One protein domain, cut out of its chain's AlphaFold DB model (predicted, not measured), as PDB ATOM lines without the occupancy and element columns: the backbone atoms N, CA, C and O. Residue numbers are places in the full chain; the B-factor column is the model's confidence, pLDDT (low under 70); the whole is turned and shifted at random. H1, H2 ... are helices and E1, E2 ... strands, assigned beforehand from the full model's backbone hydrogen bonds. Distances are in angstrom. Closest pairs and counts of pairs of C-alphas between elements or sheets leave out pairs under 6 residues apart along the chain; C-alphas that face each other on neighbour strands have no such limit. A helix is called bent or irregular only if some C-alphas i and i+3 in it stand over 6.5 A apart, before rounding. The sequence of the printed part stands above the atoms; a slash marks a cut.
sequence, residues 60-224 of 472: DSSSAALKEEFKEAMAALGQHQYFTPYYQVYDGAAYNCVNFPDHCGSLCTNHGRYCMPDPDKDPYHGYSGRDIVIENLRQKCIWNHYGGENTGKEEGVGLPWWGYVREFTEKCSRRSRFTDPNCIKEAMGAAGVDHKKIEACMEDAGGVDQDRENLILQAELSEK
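What this domain is: This is residues 60 to 224 of the 472 residues of an uncharacterized protein of Nannochloropsis gaditana (UniProt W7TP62). An elongated body is built round the long helix H4, with H5 folding back beside it as a helical hairpin and H6 folding back in turn along H5, while H7 crosses H4 and H8 lies near H7. The single strand E1 runs along the long axis, from H2 at one end towards a loop-rich head at the other, where H3 and the links before and after it lie; H1 packs on H5. The printed part has 165 residues, mostly helix by class, with eight named helices and one named strand in the order H1 H2 E1 H3 H4 H5 H6 H7 H8. It is compact, with a radius of gyration of the C-alphas of 16.0 A, and spans 50 by 30 by 28 A.

Where its parts are: H4, residues 129 to 146, is the longest helix at 25.6 A, from C-alpha 129 at (167.197, 181.249, 201.776) to C-alpha 146 at (176.398, 162.235, 216.244). H5, residues 159 to 171, measures 18.0 A. H6 is residues 181 to 190, H7 195 to 204 and H8 215 to 224, ending with C-alpha 224 at (175.938, 167.223, 194.884). H1, residues 64 to 69, begins with C-alpha 64 at (158.810, 165.433, 206.677). H2 is residues 71 to 80, E1 residues 81 to 87, 19.8 A long, and H3 residues 101 to 107. H2 and H3 are irregular: C-alphas 76 and 79 are 9.2 A apart, C-alphas 103 and 106 9.4 A.

How they stand to each other: H4 and H5 are the hubs, touching four helices each. They form a helical hairpin at a shallow tilt of 29 degrees, opposite ways; H4 touches H5 with residues 139 to 146 alone, and the closest C-alphas, of Trp 143 and Trp 161, are 5.7 A apart. H5 and H6 form another helical hairpin, at a steep tilt of 43 degrees, closest at Glu 167 and Ala 187, C-alphas 5.1 A apart. H1 touches H5, with C-alphas 68 and 166 closest at 4.5 A; H2 touches residues 159 to 163 of H5 alone, C-alphas 71 and 162 being closest at 5.7 A. H7 touches H4, only just about perpendicular at 70.2 degrees, with C-alphas 141 and 198 closest at 6.0 A. H8 only just touches H4, with 3 pairs of C-alphas within 8 A, the closest being Leu 137 and Leu 217 at 6.6 A. H3 touches H4 at Leu 107 and Gly 129, the closest C-alphas, 4.0 A apart. E1 pairs with no named strand. Every O i to N i+4 pair is within hydrogen-bond range in H1, H4, H5, H6, H7 and H8, against 3 of 6 in H2 and 1 of 3 in H3, where 2 of 4 O i to N i+3 pairs are.

The domain as a whole: The farthest C-alphas, of Phe 100 and Glu 154, are 49.9 A apart. The printed part has no cut. The links E1 to H3, H3 to H4 and H4 to H5 are long. Mean pLDDT of the printed part is 91.7; residues 149 to 155 are under 70.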
ATOM      1  N   ASP A  60     162.507 171.037 203.776       91.69
ATOM      2  CA  ASP A  60     161.876 170.067 202.887       91.69
ATOM      3  C   ASP A  60     160.728 169.346 203.606       91.69
ATOM      4  O   ASP A  60     160.952 168.431 204.405       91.69
ATOM      5  N   SER A  61     159.509 169.783 203.290       89.19
ATOM      6  CA  SER A  61     158.255 169.221 203.788       89.19
ATOM      7  C   SER A  61     157.867 167.911 203.102       89.19
ATOM      8  O   SER A  61     157.136 167.117 203.688       89.19
ATOM      9  N   SER A  62     158.364 167.642 201.891       89.56
ATOM     10  CA  SER A  62     158.042 166.419 201.151       89.56
ATOM     11  C   SER A  62     158.645 165.173 201.802       89.56
ATOM     12  O   SER A  62     158.075 164.095 201.679       89.56
ATOM     13  N   SER A  63     159.761 165.313 202.525       91.19
ATOM     14  CA  SER A  63     160.351 164.238 203.336       91.19
ATOM     15  C   SER A  63     160.054 164.349 204.839       91.19
ATOM     16  O   SER A  63     160.659 163.620 205.625       91.19
ATOM     17  N   ALA A  64     159.125 165.220 205.259       89.38
ATOM     18  CA  ALA A  64     158.810 165.433 206.677       89.38
ATOM     19  C   ALA A  64     158.379 164.138 207.381       89.38
ATOM     20  O   ALA A  64     158.975 163.781 208.390       89.38
ATOM     21  N   ALA A  65     157.459 163.367 206.787       89.44
ATOM     22  CA  ALA A  65     157.004 162.094 207.356       89.44
ATOM     23  C   ALA A  65     158.161 161.105 207.594       89.44
ATOM     24  O   ALA A  65     158.226 160.445 208.627       89.44
ATOM     25  N   LEU A  66     159.130 161.046 206.670       93.25
ATOM     26  CA  LEU A  66     160.332 160.231 206.853       93.25
ATOM     27  C   LEU A  66     161.193 160.757 208.014       93.25
ATOM     28  O   LEU A  66     161.663 159.980 208.836       93.25
ATOM     29  N   LYS A  67     161.416 162.072 208.099       92.69
ATOM     30  CA  LYS A  67     162.210 162.678 209.184       92.69
ATOM     31  C   LYS A  67     161.564 162.487 210.557       92.69
ATOM     32  O   LYS A  67     162.284 162.358 211.542       92.69
ATOM     33  N   GLU A  68     160.237 162.470 210.610       91.25
ATOM     34  CA  GLU A  68     159.463 162.384 211.847       91.25
ATOM     35  C   GLU A  68     159.352 160.945 212.375       91.25
ATOM     36  O   GLU A  68     159.517 160.718 213.574       91.25
ATOM     37  N   GLU A  69     159.133 159.967 211.492       90.81
ATOM     38  CA  GLU A  69     158.711 158.613 211.887       90.81
ATOM     39  C   GLU A  69     159.793 157.531 211.733       90.81
ATOM     40  O   GLU A  69     159.622 156.407 212.201       90.81
ATOM     41  N   PHE A  70     160.898 157.806 211.032       92.75
ATOM     42  CA  PHE A  70     161.831 156.743 210.629       92.75
ATOM     43  C   PHE A  70     162.866 156.364 211.696       92.75
ATOM     44  O   PHE A  70     163.599 155.387 211.538       92.75
ATOM     45  N   LYS A  71     162.932 157.110 212.802       91.12
ATOM     46  CA  LYS A  71     163.922 156.897 213.867       91.12
ATOM     47  C   LYS A  71     163.857 155.479 214.444       91.12
ATOM     48  O   LYS A  71     164.893 154.853 214.664       91.12
ATOM     49  N   GLU A  72     162.658 154.957 214.669       89.50
ATOM     50  CA  GLU A  72     162.448 153.616 215.217       89.50
ATOM     51  C   GLU A  72     162.873 152.534 214.212       89.50
ATOM     52  O   GLU A  72     163.495 151.542 214.596       89.50
ATOM     53  N   ALA A  73     162.632 152.757 212.914       92.00
ATOM     54  CA  ALA A  73     163.107 151.867 211.854       92.00
ATOM     55  C   ALA A  73     164.641 151.822 211.807       92.00
ATOM     56  O   ALA A  73     165.223 150.752 211.647       92.00
ATOM     57  N   MET A  74     165.299 152.962 212.022       90.50
ATOM     58  CA  MET A  74     166.760 153.051 212.071       90.50
ATOM     59  C   MET A  74     167.382 152.263 213.215       90.50
ATOM     60  O   MET A  74     168.400 151.600 213.014       90.50
ATOM     61  N   ALA A  75     166.763 152.299 214.395       88.81
ATOM     62  CA  ALA A  75     167.181 151.463 215.515       88.81
ATOM     63  C   ALA A  75     166.983 149.970 215.193       88.81
ATOM     64  O   ALA A  75     167.862 149.145 215.432       88.81
ATOM     65  N   ALA A  76     165.847 149.624 214.582       90.00
ATOM     66  CA  ALA A  76     165.480 148.248 214.262       90.00
ATOM     67  C   ALA A  76     166.313 147.605 213.134       90.00
ATOM     68  O   ALA A  76     166.517 146.388 213.140       90.00
ATOM     69  N   LEU A  77     166.793 148.396 212.169       89.88
ATOM     70  CA  LEU A  77     167.669 147.938 211.082       89.88
ATOM     71  C   LEU A  77     169.077 147.562 211.576       89.88
ATOM     72  O   LEU A  77     169.770 146.774 210.931       89.88
ATOM     73  N   GLY A  78     169.496 148.087 212.730       83.50
ATOM     74  CA  GLY A  78     170.761 147.733 213.364       83.50
ATOM     75  C   GLY A  78     171.998 148.155 212.560       83.50
ATOM     76  O   GLY A  78     172.053 149.242 211.978       83.50
ATOM     77  N   GLN A  79     173.023 147.296 212.577       79.06
ATOM     78  CA  GLN A  79     174.410 147.653 212.238       79.06
ATOM     79  C   GLN A  79     174.787 147.544 210.761       79.06
ATOM     80  O   GLN A  79     175.836 148.044 210.363       79.06
ATOM     81  N   HIS A  80     173.988 146.842 209.961       85.75
ATOM     82  CA  HIS A  80     174.361 146.514 208.585       85.75
ATOM     83  C   HIS A  80     173.802 147.522 207.570       85.75
ATOM     84  O   HIS A  80     173.924 147.319 206.368       85.75
ATOM     85  N   GLN A  81     173.188 148.616 208.028       89.12
ATOM     86  CA  GLN A  81     172.869 149.758 207.171       89.12
ATOM     87  C   GLN A  81     173.807 150.932 207.456       89.12
ATOM     88  O   GLN A  81     174.185 151.179 208.601       89.12
ATOM     89  N   TYR A  82     174.159 151.657 206.401       90.38
ATOM     90  CA  TYR A  82     175.059 152.802 206.427       90.38
ATOM     91  C   TYR A  82     174.331 154.002 205.839       90.38
ATOM     92  O   TYR A  82     174.338 154.232 204.628       90.38
ATOM     93  N   PHE A  83     173.673 154.751 206.716       93.25
ATOM     94  CA  PHE A  83     172.979 155.978 206.359       93.25
ATOM     95  C   PHE A  83     173.941 157.165 206.235       93.25
ATOM     96  O   PHE A  83     174.896 157.280 207.000       93.25
ATOM     97  N   THR A  84     173.678 158.091 205.311       94.06
ATOM     98  CA  THR A  84     174.277 159.437 205.314       94.06
ATOM     99  C   THR A  84     173.294 160.487 204.770       94.06
ATOM    100  O   THR A  84     172.844 160.358 203.630       94.06
ATOM    101  N   PRO A  85     172.980 161.557 205.524       96.19
ATOM    102  CA  PRO A  85     172.235 162.698 205.021       96.19
ATOM    103  C   PRO A  85     173.152 163.675 204.274       96.19
ATOM    104  O   PRO A  85     174.282 163.963 204.695       96.19
ATOM    105  N   TYR A  86     172.614 164.224 203.191       97.31
ATOM    106  CA  TYR A  86     173.198 165.298 202.399       97.31
ATOM    107  C   TYR A  86     172.204 166.448 202.269       97.31
ATOM    108  O   TYR A  86     170.993 166.236 202.156       97.31
ATOM    109  N   TYR A  87     172.729 167.665 202.263       97.38
ATOM    110  CA  TYR A  87     171.946 168.888 202.290       97.38
ATOM    111  C   TYR A  87     172.101 169.680 201.006       97.38
ATOM    112  O   TYR A  87     173.198 169.910 200.498       97.38
ATOM    113  N   GLN A  88     170.970 170.136 200.483       95.31
ATOM    114  CA  GLN A  88     170.962 170.974 199.303       95.31
ATOM    115  C   GLN A  88     171.544 172.354 199.611       95.31
ATOM    116  O   GLN A  88     171.121 173.053 200.530       95.31
ATOM    117  N   VAL A  89     172.491 172.750 198.767       95.62
ATOM    118  CA  VAL A  89     173.040 174.102 198.682       95.62
ATOM    119  C   VAL A  89     173.196 174.443 197.196       95.62
ATOM    120  O   VAL A  89     173.422 173.555 196.357       95.62
ATOM    121  N   TYR A  90     173.025 175.714 196.844       95.25
ATOM    122  CA  TYR A  90     173.314 176.238 195.511       95.25
ATOM    123  C   TYR A  90     174.606 177.049 195.514       95.25
ATOM    124  O   TYR A  90     174.889 177.788 196.457       95.25
ATOM    125  N   ASP A  91     175.367 176.906 194.430       95.31
ATOM    126  CA  ASP A  91     176.571 177.686 194.164       95.31
ATOM    127  C   ASP A  91     176.186 179.126 193.816       95.31
ATOM    128  O   ASP A  91     175.776 179.413 192.692       95.31
ATOM    129  N   GLY A  92     176.312 180.040 194.773       95.00
ATOM    130  CA  GLY A  92     175.986 181.442 194.553       95.00
ATOM    131  C   GLY A  92     176.948 182.153 193.597       95.00
ATOM    132  O   GLY A  92     176.548 183.119 192.943       95.00
ATOM    133  N   ALA A  93     178.179 181.658 193.415       92.88
ATOM    134  CA  ALA A  93     179.096 182.208 192.421       92.88
ATOM    135  C   ALA A  93     178.582 181.953 190.995       92.88
ATOM    136  O   ALA A  93     178.641 182.854 190.156       92.88
ATOM    137  N   ALA A  94     177.983 180.784 190.743       93.12
ATOM    138  CA  ALA A  94     177.332 180.475 189.466       93.12
ATOM    139  C   ALA A  94     176.148 181.413 189.146       93.12
ATOM    140  O   ALA A  94     175.833 181.633 187.976       93.12
ATOM    141  N   TYR A  95     175.530 182.007 190.173       91.56
ATOM    142  CA  TYR A  95     174.453 182.997 190.051       91.56
ATOM    143  C   TYR A  95     174.930 184.450 190.213       91.56
ATOM    144  O   TYR A  95     174.107 185.358 190.299       91.56
ATOM    145  N   ASN A  96     176.246 184.698 190.213       92.31
ATOM    146  CA  ASN A  96     176.855 186.020 190.398       92.31
ATOM    147  C   ASN A  96     176.540 186.711 191.744       92.31
ATOM    148  O   ASN A  96     176.754 187.918 191.871       92.31
ATOM    149  N   CYS A  97     176.124 185.964 192.770       93.75
ATOM    150  CA  CYS A  97     175.820 186.501 194.100       93.75
ATOM    151  C   CYS A  97     177.053 187.054 194.831       93.75
ATOM    152  O   CYS A  97     176.929 187.964 195.640       93.75
ATOM    153  N   VAL A  98     178.246 186.523 194.539       92.06
ATOM    154  CA  VAL A  98     179.502 186.961 195.178       92.06
ATOM    155  C   VAL A  98     179.903 188.371 194.737       92.06
ATOM    156  O   VAL A  98     180.343 189.178 195.549       92.06
ATOM    157  N   ASN A  99     179.737 188.677 193.446       90.00
ATOM    158  CA  ASN A  99     180.125 189.968 192.869       90.00
ATOM    159  C   ASN A  99     179.004 191.014 192.957       90.00
ATOM    160  O   ASN A  99     179.280 192.210 192.942       90.00
ATOM    161  N   PHE A 100     177.747 190.563 193.024       86.06
ATOM    162  CA  PHE A 100     176.558 191.410 193.071       86.06
ATOM    163  C   PHE A 100     175.650 190.962 194.225       86.06
ATOM    164  O   PHE A 100     174.628 190.315 193.985       86.06
ATOM    165  N   PRO A 101     176.009 191.279 195.483       79.38
ATOM    166  CA  PRO A 101     175.275 190.809 196.660       79.38
ATOM    167  C   PRO A 101     173.806 191.256 196.658       79.38
ATOM    168  O   PRO A 101     172.932 190.485 197.051       79.38
ATOM    169  N   ASP A 102     173.508 192.437 196.112       83.38
ATOM    170  CA  ASP A 102     172.141 192.960 195.994       83.38
ATOM    171  C   ASP A 102     171.223 192.074 195.134       83.38
ATOM    172  O   ASP A 102     170.011 192.071 195.337       83.38
ATOM    173  N   HIS A 103     171.769 191.290 194.192       83.50
ATOM    174  CA  HIS A 103     170.968 190.368 193.376       83.50
ATOM    175  C   HIS A 103     170.407 189.199 194.181       83.50
ATOM    176  O   HIS A 103     169.362 188.656 193.825       83.50
ATOM    177  N   CYS A 104     171.117 188.790 195.230       87.69
ATOM    178  CA  CYS A 104     170.775 187.608 196.005       87.69
ATOM    179  C   CYS A 104     170.296 187.959 197.413       87.69
ATOM    180  O   CYS A 104     169.713 187.103 198.064       87.69
ATOM    181  N   GLY A 105     170.470 189.204 197.872       85.69
ATOM    182  CA  GLY A 105     169.859 189.728 199.093       85.69
ATOM    183  C   GLY A 105     170.040 188.802 200.299       85.69
ATOM    184  O   GLY A 105     171.158 188.449 200.670       85.69
ATOM    185  N   SER A 106     168.925 188.377 200.894       91.31
ATOM    186  CA  SER A 106     168.878 187.483 202.057       91.31
ATOM    187  C   SER A 106     168.976 185.987 201.715       91.31
ATOM    188  O   SER A 106     168.715 185.148 202.566       91.31
ATOM    189  N   LEU A 107     169.350 185.597 200.494       94.69
ATOM    190  CA  LEU A 107     169.337 184.188 200.076       94.69
ATOM    191  C   LEU A 107     170.603 183.404 200.441       94.69
ATOM    192  O   LEU A 107     170.602 182.174 200.346       94.69
ATOM    193  N   CYS A 108     171.689 184.090 200.811       95.94
ATOM    194  CA  CYS A 108     173.017 183.486 200.855       95.94
ATOM    195  C   CYS A 108     173.789 183.723 202.163       95.94
ATOM    196  O   CYS A 108     173.670 184.763 202.820       95.94
ATOM    197  N   THR A 109     174.660 182.770 202.491       96.88
ATOM    198  CA  THR A 109     175.720 182.888 203.501       96.88
ATOM    199  C   THR A 109     177.082 183.116 202.834       96.88
ATOM    200  O   THR A 109     177.218 183.046 201.606       96.88
ATOM    201  N   ASN A 110     178.100 183.408 203.649       96.38
ATOM    202  CA  ASN A 110     179.506 183.509 203.251       96.38
ATOM    203  C   ASN A 110     179.712 184.451 202.056       96.38
ATOM    204  O   ASN A 110     180.313 184.077 201.053       96.38
ATOM    205  N   HIS A 111     179.143 185.657 202.145       94.12
ATOM    206  CA  HIS A 111     179.242 186.695 201.114       94.12
ATOM    207  C   HIS A 111     178.785 186.238 199.710       94.12
ATOM    208  O   HIS A 111     179.430 186.500 198.694       94.12
ATOM    209  N   GLY A 112     177.655 185.524 199.650       95.25
ATOM    210  CA  GLY A 112     177.038 185.115 198.386       95.25
ATOM    211  C   GLY A 112     177.553 183.791 197.823       95.25
ATOM    212  O   GLY A 112     177.276 183.495 196.667       95.25
ATOM    213  N   ARG A 113     178.311 182.997 198.590       96.25
ATOM    214  CA  ARG A 113     178.886 181.726 198.108       96.25
ATOM    215  C   ARG A 113     177.900 180.563 198.159       96.25
ATOM    216  O   ARG A 113     177.834 179.785 197.212       96.25
ATOM    217  N   TYR A 114     177.129 180.462 199.237       97.56
ATOM    218  CA  TYR A 114     176.200 179.353 199.468       97.56
ATOM    219  C   TYR A 114     174.794 179.896 199.621       97.56
ATOM    220  O   TYR A 114     174.544 180.712 200.507       97.56
ATOM    221  N   CYS A 115     173.888 179.460 198.756       96.50
ATOM    222  CA  CYS A 115     172.551 180.031 198.682       96.50
ATOM    223  C   CYS A 115     171.470 178.954 198.691       96.50
ATOM    224  O   CYS A 115     171.697 177.811 198.285       96.50
ATOM    225  N   MET A 116     170.270 179.363 199.084       96.00
ATOM    226  CA  MET A 116     169.026 178.636 198.849       96.00
ATOM    227  C   MET A 116     167.957 179.614 198.358       96.00
ATOM    228  O   MET A 116     168.025 180.797 198.684       96.00
ATOM    229  N   PRO A 117     166.983 179.166 197.547       92.81
ATOM    230  CA  PRO A 117     165.840 179.998 197.216       92.81
ATOM    231  C   PRO A 117     165.006 180.266 198.469       92.81
ATOM    232  O   PRO A 117     164.921 179.428 199.367       92.81
ATOM    233  N   ASP A 118     164.366 181.428 198.490       90.81
ATOM    234  CA  ASP A 118     163.380 181.749 199.508       90.81
ATOM    235  C   ASP A 118     162.177 180.786 199.390       90.81
ATOM    236  O   ASP A 118     161.671 180.582 198.276       90.81
ATOM    237  N   PRO A 119     161.743 180.152 200.494       89.38
ATOM    238  CA  PRO A 119     160.718 179.112 200.473       89.38
ATOM    239  C   PRO A 119     159.344 179.624 200.026       89.38
ATOM    240  O   PRO A 119     158.603 178.884 199.377       89.38
ATOM    241  N   ASP A 120     158.991 180.864 200.366       85.69
ATOM    242  CA  ASP A 120     157.691 181.462 200.053       85.69
ATOM    243  C   ASP A 120     157.788 182.611 199.041       85.69
ATOM    244  O   ASP A 120     156.761 183.132 198.594       85.69
ATOM    245  N   LYS A 121     159.011 182.903 198.580       85.69
ATOM    246  CA  LYS A 121     159.337 183.950 197.606       85.69
ATOM    247  C   LYS A 121     159.026 185.351 198.143       85.69
ATOM    248  O   LYS A 121     158.852 186.270 197.340       85.69
ATOM    249  N   ASP A 122     158.972 185.514 199.464       83.62
ATOM    250  CA  ASP A 122     158.798 186.794 200.138       83.62
ATOM    251  C   ASP A 122     160.073 187.161 200.919       83.62
ATOM    252  O   ASP A 122     160.265 186.722 202.051       83.62
ATOM    253  N   PRO A 123     160.929 188.042 200.373       78.81
ATOM    254  CA  PRO A 123     162.191 188.394 201.017       78.81
ATOM    255  C   PRO A 123     162.026 189.196 202.322       78.81
ATOM    256  O   PRO A 123     163.029 189.459 202.988       78.81
ATOM    257  N   TYR A 124     160.808 189.630 202.677       80.69
ATOM    258  CA  TYR A 124     160.550 190.492 203.835       80.69
ATOM    259  C   TYR A 124     159.920 189.770 205.028       80.69
ATOM    260  O   TYR A 124     159.988 190.288 206.146       80.69
ATOM    261  N   HIS A 125     159.301 188.605 204.825       85.56
ATOM    262  CA  HIS A 125     158.572 187.907 205.882       85.56
ATOM    263  C   HIS A 125     158.900 186.419 205.913       85.56
ATOM    264  O   HIS A 125     158.934 185.750 204.891       85.56
ATOM    265  N   GLY A 126     158.980 185.852 207.115       88.69
ATOM    266  CA  GLY A 126     159.348 184.450 207.294       88.69
ATOM    267  C   GLY A 126     160.854 184.259 207.347       88.69
ATOM    268  O   GLY A 126     161.579 185.164 207.754       88.69
ATOM    269  N   TYR A 127     161.294 183.053 207.004       93.56
ATOM    270  CA  TYR A 127     162.705 182.700 206.974       93.56
ATOM    271  C   TYR A 127     163.192 182.680 205.529       93.56
ATOM    272  O   TYR A 127     162.501 182.213 204.628       93.56
ATOM    273  N   SER A 128     164.395 183.193 205.341       94.88
ATOM    274  CA  SER A 128     165.019 183.401 204.045       94.88
ATOM    275  C   SER A 128     165.777 182.166 203.557       94.88
ATOM    276  O   SER A 128     166.037 181.214 204.301       94.88
ATOM    277  N   GLY A 129     166.237 182.218 202.305       95.56
ATOM    278  CA  GLY A 129     167.197 181.249 201.776       95.56
ATOM    279  C   GLY A 129     168.446 181.097 202.652       95.56
ATOM    280  O   GLY A 129     168.897 179.982 202.916       95.56
ATOM    281  N   ARG A 130     168.969 182.206 203.187       95.88
ATOM    282  CA  ARG A 130     170.118 182.194 204.098       95.88
ATOM    283  C   ARG A 130     169.835 181.388 205.362       95.88
ATOM    284  O   ARG A 130     170.689 180.612 205.782       95.88
ATOM    285  N   ASP A 131     168.648 181.531 205.940       97.31
ATOM    286  CA  ASP A 131     168.267 180.810 207.158       97.31
ATOM    287  C   ASP A 131     168.223 179.296 206.926       97.31
ATOM    288  O   ASP A 131     168.688 178.522 207.765       97.31
ATOM    289  N   ILE A 132     167.754 178.867 205.748       97.56
ATOM    290  CA  ILE A 132     167.780 177.456 205.337       97.56
ATOM    291  C   ILE A 132     169.220 176.943 205.254       97.56
ATOM    292  O   ILE A 132     169.506 175.856 205.749       97.56
ATOM    293  N   VAL A 133     170.140 177.712 204.658       98.31
ATOM    294  CA  VAL A 133     171.559 177.321 204.562       98.31
ATOM    295  C   VAL A 133     172.190 177.184 205.953       98.31
ATOM    296  O   VAL A 133     172.926 176.228 206.197       98.31
ATOM    297  N   ILE A 134     171.871 178.094 206.879       98.50
ATOM    298  CA  ILE A 134     172.344 178.040 208.271       98.50
ATOM    299  C   ILE A 134     171.841 176.766 208.966       98.50
ATOM    300  O   ILE A 134     172.622 176.068 209.615       98.50
ATOM    301  N   GLU A 135     170.560 176.430 208.819       98.44
ATOM    302  CA  GLU A 135     170.000 175.213 209.415       98.44
ATOM    303  C   GLU A 135     170.528 173.931 208.742       98.44
ATOM    304  O   GLU A 135     170.826 172.955 209.430       98.44
ATOM    305  N   ASN A 136     170.745 173.939 207.422       98.50
ATOM    306  CA  ASN A 136     171.397 172.838 206.706       98.50
ATOM    307  C   ASN A 136     172.812 172.580 207.255       98.50
ATOM    308  O   ASN A 136     173.171 171.434 207.538       98.50
ATOM    309  N   LEU A 137     173.600 173.642 207.467       98.75
ATOM    310  CA  LEU A 137     174.923 173.557 208.090       98.75
ATOM    311  C   LEU A 137     174.837 172.976 209.507       98.75
ATOM    312  O   LEU A 137     175.599 172.070 209.849       98.75
ATOM    313  N   ARG A 138     173.889 173.454 210.321       98.62
ATOM    314  CA  ARG A 138     173.672 172.980 211.694       98.62
ATOM    315  C   ARG A 138     173.359 171.491 211.734       98.62
ATOM    316  O   ARG A 138     174.030 170.743 212.445       98.62
ATOM    317  N   GLN A 139     172.397 171.038 210.935       98.06
ATOM    318  CA  GLN A 139     172.041 169.622 210.874       98.06
ATOM    319  C   GLN A 139     173.196 168.757 210.369       98.06
ATOM    320  O   GLN A 139     173.397 167.646 210.870       98.06
ATOM    321  N   LYS A 140     174.006 169.263 209.431       97.81
ATOM    322  CA  LYS A 140     175.207 168.552 208.987       97.81
ATOM    323  C   LYS A 140     176.285 168.486 210.072       97.81
ATOM    324  O   LYS A 140     176.896 167.434 210.248       97.81
ATOM    325  N   CYS A 141     176.478 169.544 210.854       97.75
ATOM    326  CA  CYS A 141     177.347 169.518 212.032       97.75
ATOM    327  C   CYS A 141     176.881 168.487 213.073       97.75
ATOM    328  O   CYS A 141     177.700 167.746 213.621       97.75
ATOM    329  N   ILE A 142     175.567 168.378 213.300       97.00
ATOM    330  CA  ILE A 142     174.993 167.338 214.165       97.00
ATOM    331  C   ILE A 142     175.325 165.956 213.612       97.00
ATOM    332  O   ILE A 142     175.823 165.111 214.352       97.00
ATOM    333  N   TRP A 143     175.131 165.730 212.313       95.94
ATOM    334  CA  TRP A 143     175.494 164.467 211.673       95.94
ATOM    335  C   TRP A 143     176.988 164.131 211.829       95.94
ATOM    336  O   TRP A 143     177.342 163.011 212.190       95.94
ATOM    337  N   ASN A 144     177.885 165.094 211.628       94.19
ATOM    338  CA  ASN A 144     179.327 164.854 211.736       94.19
ATOM    339  C   ASN A 144     179.752 164.443 213.158       94.19
ATOM    340  O   ASN A 144     180.694 163.666 213.325       94.19
ATOM    341  N   HIS A 145     179.051 164.923 214.190       92.75
ATOM    342  CA  HIS A 145     179.360 164.603 215.586       92.75
ATOM    343  C   HIS A 145     178.566 163.435 216.175       92.75
ATOM    344  O   HIS A 145     179.055 162.809 217.115       92.75
ATOM    345  N   TYR A 146     177.367 163.166 215.659       91.19
ATOM    346  CA  TYR A 146     176.398 162.235 216.244       91.19
ATOM    347  C   TYR A 146     175.789 161.249 215.237       91.19
ATOM    348  O   TYR A 146     174.882 160.512 215.596       91.19
ATOM    349  N   GLY A 147     176.220 161.268 213.979       83.38
ATOM    350  CA  GLY A 147     175.638 160.500 212.877       83.38
ATOM    351  C   GLY A 147     176.502 159.360 212.340       83.38
ATOM    352  O   GLY A 147     175.982 158.305 211.994       83.38
ATOM    353  N   GLY A 148     177.817 159.590 212.247       70.38
ATOM    354  CA  GLY A 148     178.764 158.687 211.580       70.38
ATOM    355  C   GLY A 148     179.271 157.509 212.426       70.38
ATOM    356  O   GLY A 148     178.652 157.098 213.402       70.38
ATOM    357  N   GLU A 149     180.464 157.004 212.085       60.97
ATOM    358  CA  GLU A 149     181.164 155.878 212.747       60.97
ATOM    359  C   GLU A 149     181.352 156.028 214.273       60.97
ATOM    360  O   GLU A 149     181.721 155.072 214.952       60.97
ATOM    361  N   ASN A 150     181.085 157.222 214.806       49.28
ATOM    362  CA  ASN A 150     181.272 157.616 216.197       49.28
ATOM    363  C   ASN A 150     180.067 157.322 217.109       49.28
ATOM    364  O   ASN A 150     180.180 157.511 218.320       49.28
ATOM    365  N   THR A 151     178.920 156.882 216.578       56.44
ATOM    366  CA  THR A 151     177.818 156.377 217.413       56.44
ATOM    367  C   THR A 151     177.928 154.871 217.573       56.44
ATOM    368  O   THR A 151     178.067 154.158 216.580       56.44
ATOM    369  N   GLY A 152     177.879 154.393 218.824       54.62
ATOM    370  CA  GLY A 152     177.917 152.971 219.157       54.62
ATOM    371  C   GLY A 152     176.927 152.208 218.285       54.62
ATOM    372  O   GLY A 152     175.720 152.407 218.389       54.62
ATOM    373  N   LYS A 153     177.455 151.375 217.380       55.19
ATOM    374  CA  LYS A 153     176.681 150.748 216.299       55.19
ATOM    375  C   LYS A 153     175.506 149.912 216.828       55.19
ATOM    376  O   LYS A 153     174.550 149.685 216.100       55.19
ATOM    377  N   GLU A 154     175.542 149.491 218.092       58.41
ATOM    378  CA  GLU A 154     174.532 148.630 218.718       58.41
ATOM    379  C   GLU A 154     173.115 149.221 218.781       58.41
ATOM    380  O   GLU A 154     172.167 148.444 218.742       58.41
ATOM    381  N   GLU A 155     172.945 150.549 218.803       64.44
ATOM    382  CA  GLU A 155     171.622 151.176 218.999       64.44
ATOM    383  C   GLU A 155     170.979 151.720 217.706       64.44
ATOM    384  O   GLU A 155     169.795 152.042 217.700       64.44
ATOM    385  N   GLY A 156     171.721 151.782 216.594       73.94
ATOM    386  CA  GLY A 156     171.268 152.345 215.314       73.94
ATOM    387  C   GLY A 156     172.079 153.568 214.871       73.94
ATOM    388  O   GLY A 156     172.679 154.277 215.679       73.94
ATOM    389  N   VAL A 157     172.127 153.820 213.559       85.62
ATOM    390  CA  VAL A 157     172.990 154.869 212.984       85.62
ATOM    391  C   VAL A 157     172.350 156.247 213.131       85.62
ATOM    392  O   VAL A 157     171.264 156.508 212.609       85.62
ATOM    393  N   GLY A 158     173.057 157.149 213.811       88.69
ATOM    394  CA  GLY A 158     172.708 158.563 213.876       88.69
ATOM    395  C   GLY A 158     171.443 158.906 214.653       88.69
ATOM    396  O   GLY A 158     170.790 159.899 214.336       88.69
ATOM    397  N   LEU A 159     171.076 158.119 215.670       90.19
ATOM    398  CA  LEU A 159     169.861 158.355 216.460       90.19
ATOM    399  C   LEU A 159     169.714 159.781 217.030       90.19
ATOM    400  O   LEU A 159     168.583 160.279 217.025       90.19
ATOM    401  N   PRO A 160     170.775 160.474 217.500       92.88
ATOM    402  CA  PRO A 160     170.642 161.867 217.929       92.88
ATOM    403  C   PRO A 160     170.352 162.818 216.762       92.88
ATOM    404  O   PRO A 160     169.573 163.752 216.923       92.88
ATOM    405  N   TRP A 161     170.903 162.564 215.569       94.94
ATOM    406  CA  TRP A 161     170.550 163.330 214.368       94.94
ATOM    407  C   TRP A 161     169.077 163.121 214.001       94.94
ATOM    408  O   TRP A 161     168.362 164.104 213.832       94.94
ATOM    409  N   TRP A 162     168.597 161.868 213.990       94.44
ATOM    410  CA  TRP A 162     167.179 161.548 213.761       94.44
ATOM    411  C   TRP A 162     166.266 162.188 214.810       94.44
ATOM    412  O   TRP A 162     165.201 162.706 214.485       94.44
ATOM    413  N   GLY A 163     166.702 162.206 216.072       95.12
ATOM    414  CA  GLY A 163     166.020 162.927 217.142       95.12
ATOM    415  C   GLY A 163     165.925 164.421 216.851       95.12
ATOM    416  O   GLY A 163     164.838 164.980 216.919       95.12
ATOM    417  N   TYR A 164     167.036 165.058 216.480       97.31
ATOM    418  CA  TYR A 164     167.048 166.490 216.202       97.31
ATOM    419  C   TYR A 164     166.165 166.852 215.007       97.31
ATOM    420  O   TYR A 164     165.360 167.771 215.118       97.31
ATOM    421  N   VAL A 165     166.273 166.137 213.879       96.44
ATOM    422  CA  VAL A 165     165.480 166.474 212.686       96.44
ATOM    423  C   VAL A 165     163.986 166.268 212.914       96.44
ATOM    424  O   VAL A 165     163.211 167.086 212.426       96.44
ATOM    425  N   ARG A 166     163.572 165.268 213.705       95.62
ATOM    426  CA  ARG A 166     162.176 165.122 214.142       95.62
ATOM    427  C   ARG A 166     161.732 166.329 214.963       95.62
ATOM    428  O   ARG A 166     160.782 167.008 214.590       95.62
ATOM    429  N   GLU A 167     162.447 166.640 216.047       96.00
ATOM    430  CA  GLU A 167     162.084 167.743 216.951       96.00
ATOM    431  C   GLU A 167     162.062 169.095 216.224       96.00
ATOM    432  O   GLU A 167     161.148 169.899 216.419       96.00
ATOM    433  N   PHE A 168     163.039 169.340 215.346       96.50
ATOM    434  CA  PHE A 168     163.095 170.544 214.524       96.50
ATOM    435  C   PHE A 168     161.923 170.599 213.537       96.50
ATOM    436  O   PHE A 168     161.268 171.638 213.432       96.50
ATOM    437  N   THR A 169     161.622 169.496 212.843       94.12
ATOM    438  CA  THR A 169     160.515 169.439 211.874       94.12
ATOM    439  C   THR A 169     159.173 169.684 212.563       94.12
ATOM    440  O   THR A 169     158.411 170.537 212.117       94.12
ATOM    441  N   GLU A 170     158.921 169.063 213.712       92.12
ATOM    442  CA  GLU A 170     157.652 169.211 214.434       92.12
ATOM    443  C   GLU A 170     157.469 170.603 215.069       92.12
ATOM    444  O   GLU A 170     156.367 171.171 215.065       92.12
ATOM    445  N   LYS A 171     158.541 171.162 215.652       93.00
ATOM    446  CA  LYS A 171     158.445 172.333 216.545       93.00
ATOM    447  C   LYS A 171     158.963 173.628 215.935       93.00
ATOM    448  O   LYS A 171     158.408 174.689 216.240       93.00
ATOM    449  N   CYS A 172     160.004 173.555 215.107       94.81
ATOM    450  CA  CYS A 172     160.751 174.724 214.640       94.81
ATOM    451  C   CYS A 172     160.538 175.028 213.155       94.81
ATOM    452  O   CYS A 172     160.568 176.194 212.792       94.81
ATOM    453  N   SER A 173     160.219 174.044 212.308       91.12
ATOM    454  CA  SER A 173     160.091 174.231 210.846       91.12
ATOM    455  C   SER A 173     159.006 175.226 210.400       91.12
ATOM    456  O   SER A 173     158.946 175.629 209.237       91.12
ATOM    457  N   ARG A 174     158.131 175.644 211.320       87.75
ATOM    458  CA  ARG A 174     157.093 176.647 211.068       87.75
ATOM    459  C   ARG A 174     157.720 178.005 210.765       87.75
ATOM    460  O   ARG A 174     158.674 178.424 211.416       87.75
ATOM    461  N   ARG A 175     157.079 178.755 209.863       86.75
ATOM    462  CA  ARG A 175     157.545 180.064 209.366       86.75
ATOM    463  C   ARG A 175     157.999 181.042 210.463       86.75
ATOM    464  O   ARG A 175     158.954 181.771 210.249       86.75
ATOM    465  N   SER A 176     157.343 181.056 211.623       87.19
ATOM    466  CA  SER A 176     157.653 181.978 212.728       87.19
ATOM    467  C   SER A 176     158.731 181.497 213.704       87.19
ATOM    468  O   SER A 176     159.168 182.287 214.535       87.19
ATOM    469  N   ARG A 177     159.129 180.219 213.657       93.25
ATOM    470  CA  ARG A 177     160.060 179.610 214.625       93.25
ATOM    471  C   ARG A 177     161.319 179.023 213.998       93.25
ATOM    472  O   ARG A 177     162.193 178.585 214.737       93.25
ATOM    473  N   PHE A 178     161.434 179.053 212.673       95.31
ATOM    474  CA  PHE A 178     162.542 178.432 211.945       95.31
ATOM    475  C   PHE A 178     163.918 178.922 212.414       95.31
ATOM    476  O   PHE A 178     164.859 178.141 212.509       95.31
ATOM    477  N   THR A 179     164.017 180.203 212.769       95.12
ATOM    478  CA  THR A 179     165.243 180.851 213.255       95.12
ATOM    479  C   THR A 179     165.235 181.114 214.763       95.12
ATOM    480  O   THR A 179     166.137 181.776 215.269       95.12
ATOM    481  N   ASP A 180     164.233 180.618 215.502       96.75
ATOM    482  CA  ASP A 180     164.106 180.843 216.945       96.75
ATOM    483  C   ASP A 180     165.217 180.082 217.696       96.75
ATOM    484  O   ASP A 180     165.175 178.846 217.767       96.75
ATOM    485  N   PRO A 181     166.191 180.785 218.309       96.38
ATOM    486  CA  PRO A 181     167.317 180.137 218.975       96.38
ATOM    487  C   PRO A 181     166.875 179.299 220.179       96.38
ATOM    488  O   PRO A 181     167.526 178.305 220.502       96.38
ATOM    489  N   ASN A 182     165.761 179.651 220.832       96.94
ATOM    490  CA  ASN A 182     165.231 178.844 221.927       96.94
ATOM    491  C   ASN A 182     164.636 177.540 221.393       96.94
ATOM    492  O   ASN A 182     164.925 176.486 221.953       96.94
ATOM    493  N   CYS A 183     163.890 177.590 220.282       97.38
ATOM    494  CA  CYS A 183     163.353 176.389 219.635       97.38
ATOM    495  C   CYS A 183     164.469 175.420 219.237       97.38
ATOM    496  O   CYS A 183     164.427 174.240 219.583       97.38
ATOM    497  N   ILE A 184     165.499 175.936 218.562       97.75
ATOM    498  CA  ILE A 184     166.646 175.145 218.101       97.75
ATOM    499  C   ILE A 184     167.367 174.502 219.290       97.75
ATOM    500  O   ILE A 184     167.659 173.305 219.278       97.75
ATOM    501  N   LYS A 185     167.618 175.273 220.353       97.50
ATOM    502  CA  LYS A 185     168.278 174.774 221.562       97.50
ATOM    503  C   LYS A 185     167.438 173.729 222.301       97.50
ATOM    504  O   LYS A 185     167.997 172.751 222.795       97.50
ATOM    505  N   GLU A 186     166.121 173.909 222.373       97.44
ATOM    506  CA  GLU A 186     165.191 172.920 222.932       97.44
ATOM    507  C   GLU A 186     165.189 171.625 222.111       97.44
ATOM    508  O   GLU A 186     165.281 170.544 222.693       97.44
ATOM    509  N   ALA A 187     165.163 171.720 220.776       97.75
ATOM    510  CA  ALA A 187     165.236 170.568 219.877       97.75
ATOM    511  C   ALA A 187     166.562 169.801 220.032       97.75
ATOM    512  O   ALA A 187     166.560 168.574 220.138       97.75
ATOM    513  N   MET A 188     167.695 170.507 220.132       97.81
ATOM    514  CA  MET A 188     168.992 169.888 220.440       97.81
ATOM    515  C   MET A 188     168.987 169.194 221.802       97.81
ATOM    516  O   MET A 188     169.423 168.049 221.907       97.81
ATOM    517  N   GLY A 189     168.463 169.861 222.834       97.56
ATOM    518  CA  GLY A 189     168.369 169.300 224.179       97.56
ATOM    519  C   GLY A 189     167.540 168.016 224.217       97.56
ATOM    520  O   GLY A 189     167.984 167.021 224.787       97.56
ATOM    521  N   ALA A 190     166.382 168.006 223.552       96.69
ATOM    522  CA  ALA A 190     165.520 166.829 223.431       96.69
ATOM    523  C   ALA A 190     166.192 165.669 222.671       96.69
ATOM    524  O   ALA A 190     165.934 164.501 222.961       96.69
ATOM    525  N   ALA A 191     167.083 165.984 221.730       95.12
ATOM    526  CA  ALA A 191     167.842 165.009 220.956       95.12
ATOM    527  C   ALA A 191     169.158 164.551 221.619       95.12
ATOM    528  O   ALA A 191     169.849 163.700 221.060       95.12
ATOM    529  N   GLY A 192     169.530 165.099 222.784       94.50
ATOM    530  CA  GLY A 192     170.813 164.802 223.438       94.50
ATOM    531  C   GLY A 192     172.032 165.403 222.721       94.50
ATOM    532  O   GLY A 192     173.147 164.896 222.848       94.50
ATOM    533  N   VAL A 193     171.829 166.471 221.951       95.81
ATOM    534  CA  VAL A 193     172.861 167.175 221.182       95.81
ATOM    535  C   VAL A 193     173.397 168.361 221.988       95.81
ATOM    536  O   VAL A 193     172.636 169.181 222.503       95.81
ATOM    537  N   ASP A 194     174.722 168.486 222.081       96.75
ATOM    538  CA  ASP A 194     175.372 169.612 222.756       96.75
ATOM    539  C   ASP A 194     175.390 170.844 221.844       96.75
ATOM    540  O   ASP A 194     176.174 170.934 220.897       96.75
ATOM    541  N   HIS A 195     174.557 171.828 222.179       97.06
ATOM    542  CA  HIS A 195     174.465 173.096 221.462       97.06
ATOM    543  C   HIS A 195     175.815 173.807 221.295       97.06
ATOM    544  O   HIS A 195     176.111 174.305 220.215       97.06
ATOM    545  N   LYS A 196     176.668 173.857 222.328       97.38
ATOM    546  CA  LYS A 196     177.963 174.557 222.231       97.38
ATOM    547  C   LYS A 196     178.901 173.855 221.258       97.38
ATOM    548  O   LYS A 196     179.626 174.521 220.526       97.38
ATOM    549  N   LYS A 197     178.874 172.523 221.251       97.19
ATOM    550  CA  LYS A 197     179.663 171.708 220.324       97.19
ATOM    551  C   LYS A 197     179.247 171.959 218.872       97.19
ATOM    552  O   LYS A 197     180.107 172.040 218.004       97.19
ATOM    553  N   ILE A 198     177.946 172.104 218.616       98.00
ATOM    554  CA  ILE A 198     177.439 172.368 217.266       98.00
ATOM    555  C   ILE A 198     177.750 173.792 216.812       98.00
ATOM    556  O   ILE A 198     178.242 173.953 215.702       98.00
ATOM    557  N   GLU A 199     177.559 174.801 217.661       97.88
ATOM    558  CA  GLU A 199     177.942 176.181 217.325       97.88
ATOM    559  C   GLU A 199     179.446 176.289 217.020       97.88
ATOM    560  O   GLU A 199     179.833 176.897 216.024       97.88
ATOM    561  N   ALA A 200     180.297 175.610 217.800       98.44
ATOM    562  CA  ALA A 200     181.728 175.522 217.504       98.44
ATOM    563  C   ALA A 200     181.999 174.856 216.143       98.44
ATOM    564  O   ALA A 200     182.764 175.395 215.353       98.44
ATOM    565  N   CYS A 201     181.322 173.747 215.820       98.38
ATOM    566  CA  CYS A 201     181.443 173.100 214.508       98.38
ATOM    567  C   CYS A 201     181.080 174.039 213.349       98.38
ATOM    568  O   CYS A 201     181.769 174.053 212.329       98.38
ATOM    569  N   MET A 202     180.014 174.831 213.491       98.50
ATOM    570  CA  MET A 202     179.580 175.768 212.449       98.50
ATOM    571  C   MET A 202     180.612 176.882 212.228       98.50
ATOM    572  O   MET A 202     180.912 177.223 211.081       98.50
ATOM    573  N   GLU A 203     181.196 177.407 213.307       98.19
ATOM    574  CA  GLU A 203     182.251 178.424 213.247       98.19
ATOM    575  C   GLU A 203     183.581 177.877 212.709       98.19
ATOM    576  O   GLU A 203     184.186 178.491 211.820       98.19
ATOM    577  N   ASP A 204     184.006 176.701 213.181       98.06
ATOM    578  CA  ASP A 204     185.224 176.006 212.747       98.06
ATOM    579  C   ASP A 204     185.158 175.626 211.264       98.06
ATOM    580  O   ASP A 204     186.161 175.690 210.551       98.06
ATOM    581  N   ALA A 205     183.963 175.290 210.769       97.94
ATOM    582  CA  ALA A 205     183.736 175.021 209.357       97.94
ATOM    583  C   ALA A 205     183.930 176.258 208.472       97.94
ATOM    584  O   ALA A 205     184.098 176.097 207.270       97.94
ATOM    585  N   GLY A 206     183.912 177.474 209.025       97.69
ATOM    586  CA  GLY A 206     184.020 178.721 208.268       97.69
ATOM    587  C   GLY A 206     182.967 179.765 208.638       97.69
ATOM    588  O   GLY A 206     183.028 180.890 208.132       97.69
ATOM    589  N   GLY A 207     182.037 179.460 209.545       97.75
ATOM    590  CA  GLY A 207     180.928 180.350 209.896       97.75
ATOM    591  C   GLY A 207     180.036 180.664 208.691       97.75
ATOM    592  O   GLY A 207     180.147 180.036 207.630       97.75
ATOM    593  N   VAL A 208     179.146 181.646 208.851       97.00
ATOM    594  CA  VAL A 208     178.109 181.982 207.849       97.00
ATOM    595  C   VAL A 208     178.138 183.439 207.376       97.00
ATOM    596  O   VAL A 208     177.498 183.780 206.380       97.00
ATOM    597  N   ASP A 209     178.892 184.305 208.054       94.06
ATOM    598  CA  ASP A 209     178.933 185.747 207.775       94.06
ATOM    599  C   ASP A 209     180.143 186.187 206.956       94.06
ATOM    600  O   ASP A 209     180.030 187.038 206.076       94.06
ATOM    601  N   GLN A 210     181.304 185.600 207.238       91.50
ATOM    602  CA  GLN A 210     182.570 186.057 206.678       91.50
ATOM    603  C   GLN A 210     182.720 185.658 205.205       91.50
ATOM    604  O   GLN A 210     182.289 184.573 204.804       91.50
ATOM    605  N   ASP A 211     183.400 186.493 204.409       94.19
ATOM    606  CA  ASP A 211     183.820 186.140 203.044       94.19
ATOM    607  C   ASP A 211     184.987 185.143 203.078       94.19
ATOM    608  O   ASP A 211     186.155 185.462 202.854       94.19
ATOM    609  N   ARG A 212     184.656 183.907 203.431       95.06
ATOM    610  CA  ARG A 212     185.546 182.754 203.385       95.06
ATOM    611  C   ARG A 212     184.747 181.511 203.046       95.06
ATOM    612  O   ARG A 212     183.530 181.464 203.233       95.06
ATOM    613  N   GLU A 213     185.451 180.508 202.549       97.06
ATOM    614  CA  GLU A 213     184.872 179.194 202.297       97.06
ATOM    615  C   GLU A 213     184.349 178.574 203.599       97.06
ATOM    616  O   GLU A 213     184.982 178.699 204.650       97.06
ATOM    617  N   ASN A 214     183.198 177.903 203.512       98.38
ATOM    618  CA  ASN A 214     182.708 177.034 204.571       98.38
ATOM    619  C   ASN A 214     182.937 175.584 204.138       98.38
ATOM    620  O   ASN A 214     182.296 175.112 203.201       98.38
ATOM    621  N   LEU A 215     183.848 174.878 204.807       98.38
ATOM    622  CA  LEU A 215     184.328 173.552 204.412       98.38
ATOM    623  C   LEU A 215     183.208 172.504 204.363       98.38
ATOM    624  O   LEU A 215     183.237 171.609 203.519       98.38
ATOM    625  N   ILE A 216     182.203 172.617 205.239       98.38
ATOM    626  CA  ILE A 216     181.065 171.692 205.262       98.38
ATOM    627  C   ILE A 216     180.123 171.984 204.092       98.38
ATOM    628  O   ILE A 216     179.795 171.074 203.332       98.38
ATOM    629  N   LEU A 217     179.722 173.245 203.900       98.50
ATOM    630  CA  LEU A 217     178.841 173.628 202.786       98.50
ATOM    631  C   LEU A 217     179.509 173.383 201.424       98.50
ATOM    632  O   LEU A 217     178.854 172.933 200.483       98.50
ATOM    633  N   GLN A 218     180.821 173.610 201.330       98.06
ATOM    634  CA  GLN A 218     181.604 173.323 200.132       98.06
ATOM    635  C   GLN A 218     181.632 171.828 199.811       98.06
ATOM    636  O   GLN A 218     181.515 171.449 198.641       98.06
ATOM    637  N   ALA A 219     181.776 170.973 200.826       98.00
ATOM    638  CA  ALA A 219     181.745 169.526 200.651       98.00
ATOM    639  C   ALA A 219     180.367 169.044 200.168       98.00
ATOM    640  O   ALA A 219     180.304 168.260 199.220       98.00
ATOM    641  N   GLU A 220     179.276 169.561 200.743       97.94
ATOM    642  CA  GLU A 220     177.906 169.258 200.296       97.94
ATOM    643  C   GLU A 220     177.679 169.666 198.834       97.94
ATOM    644  O   GLU A 220     177.201 168.869 198.021       97.94
ATOM    645  N   LEU A 221     178.093 170.882 198.462       96.81
ATOM    646  CA  LEU A 221     178.001 171.369 197.086       96.81
ATOM    647  C   LEU A 221     178.820 170.502 196.114       96.81
ATOM    648  O   LEU A 221     178.345 170.155 195.030       96.81
ATOM    649  N   SER A 222     180.036 170.120 196.506       96.56
ATOM    650  CA  SER A 222     180.929 169.297 195.682       96.56
ATOM    651  C   SER A 222     180.383 167.882 195.483       96.56
ATOM    652  O   SER A 222     180.398 167.366 194.363       96.56
ATOM    653  N   GLU A 223     179.847 167.258 196.536       95.50
ATOM    654  CA  GLU A 223     179.231 165.930 196.449       95.50
ATOM    655  C   GLU A 223     177.939 165.954 195.621       95.50
ATOM    656  O   GLU A 223     177.733 165.058 194.797       95.50
ATOM    657  N   LYS A 224     177.119 167.008 195.739       94.50
ATOM    658  CA  LYS A 224     175.938 167.223 194.884       94.50
ATOM    659  C   LYS A 224     176.315 167.236 193.401       94.50
ATOM    660  O   LYS A 224     175.670 166.560 192.598       94.50
TER     661      LYS A 224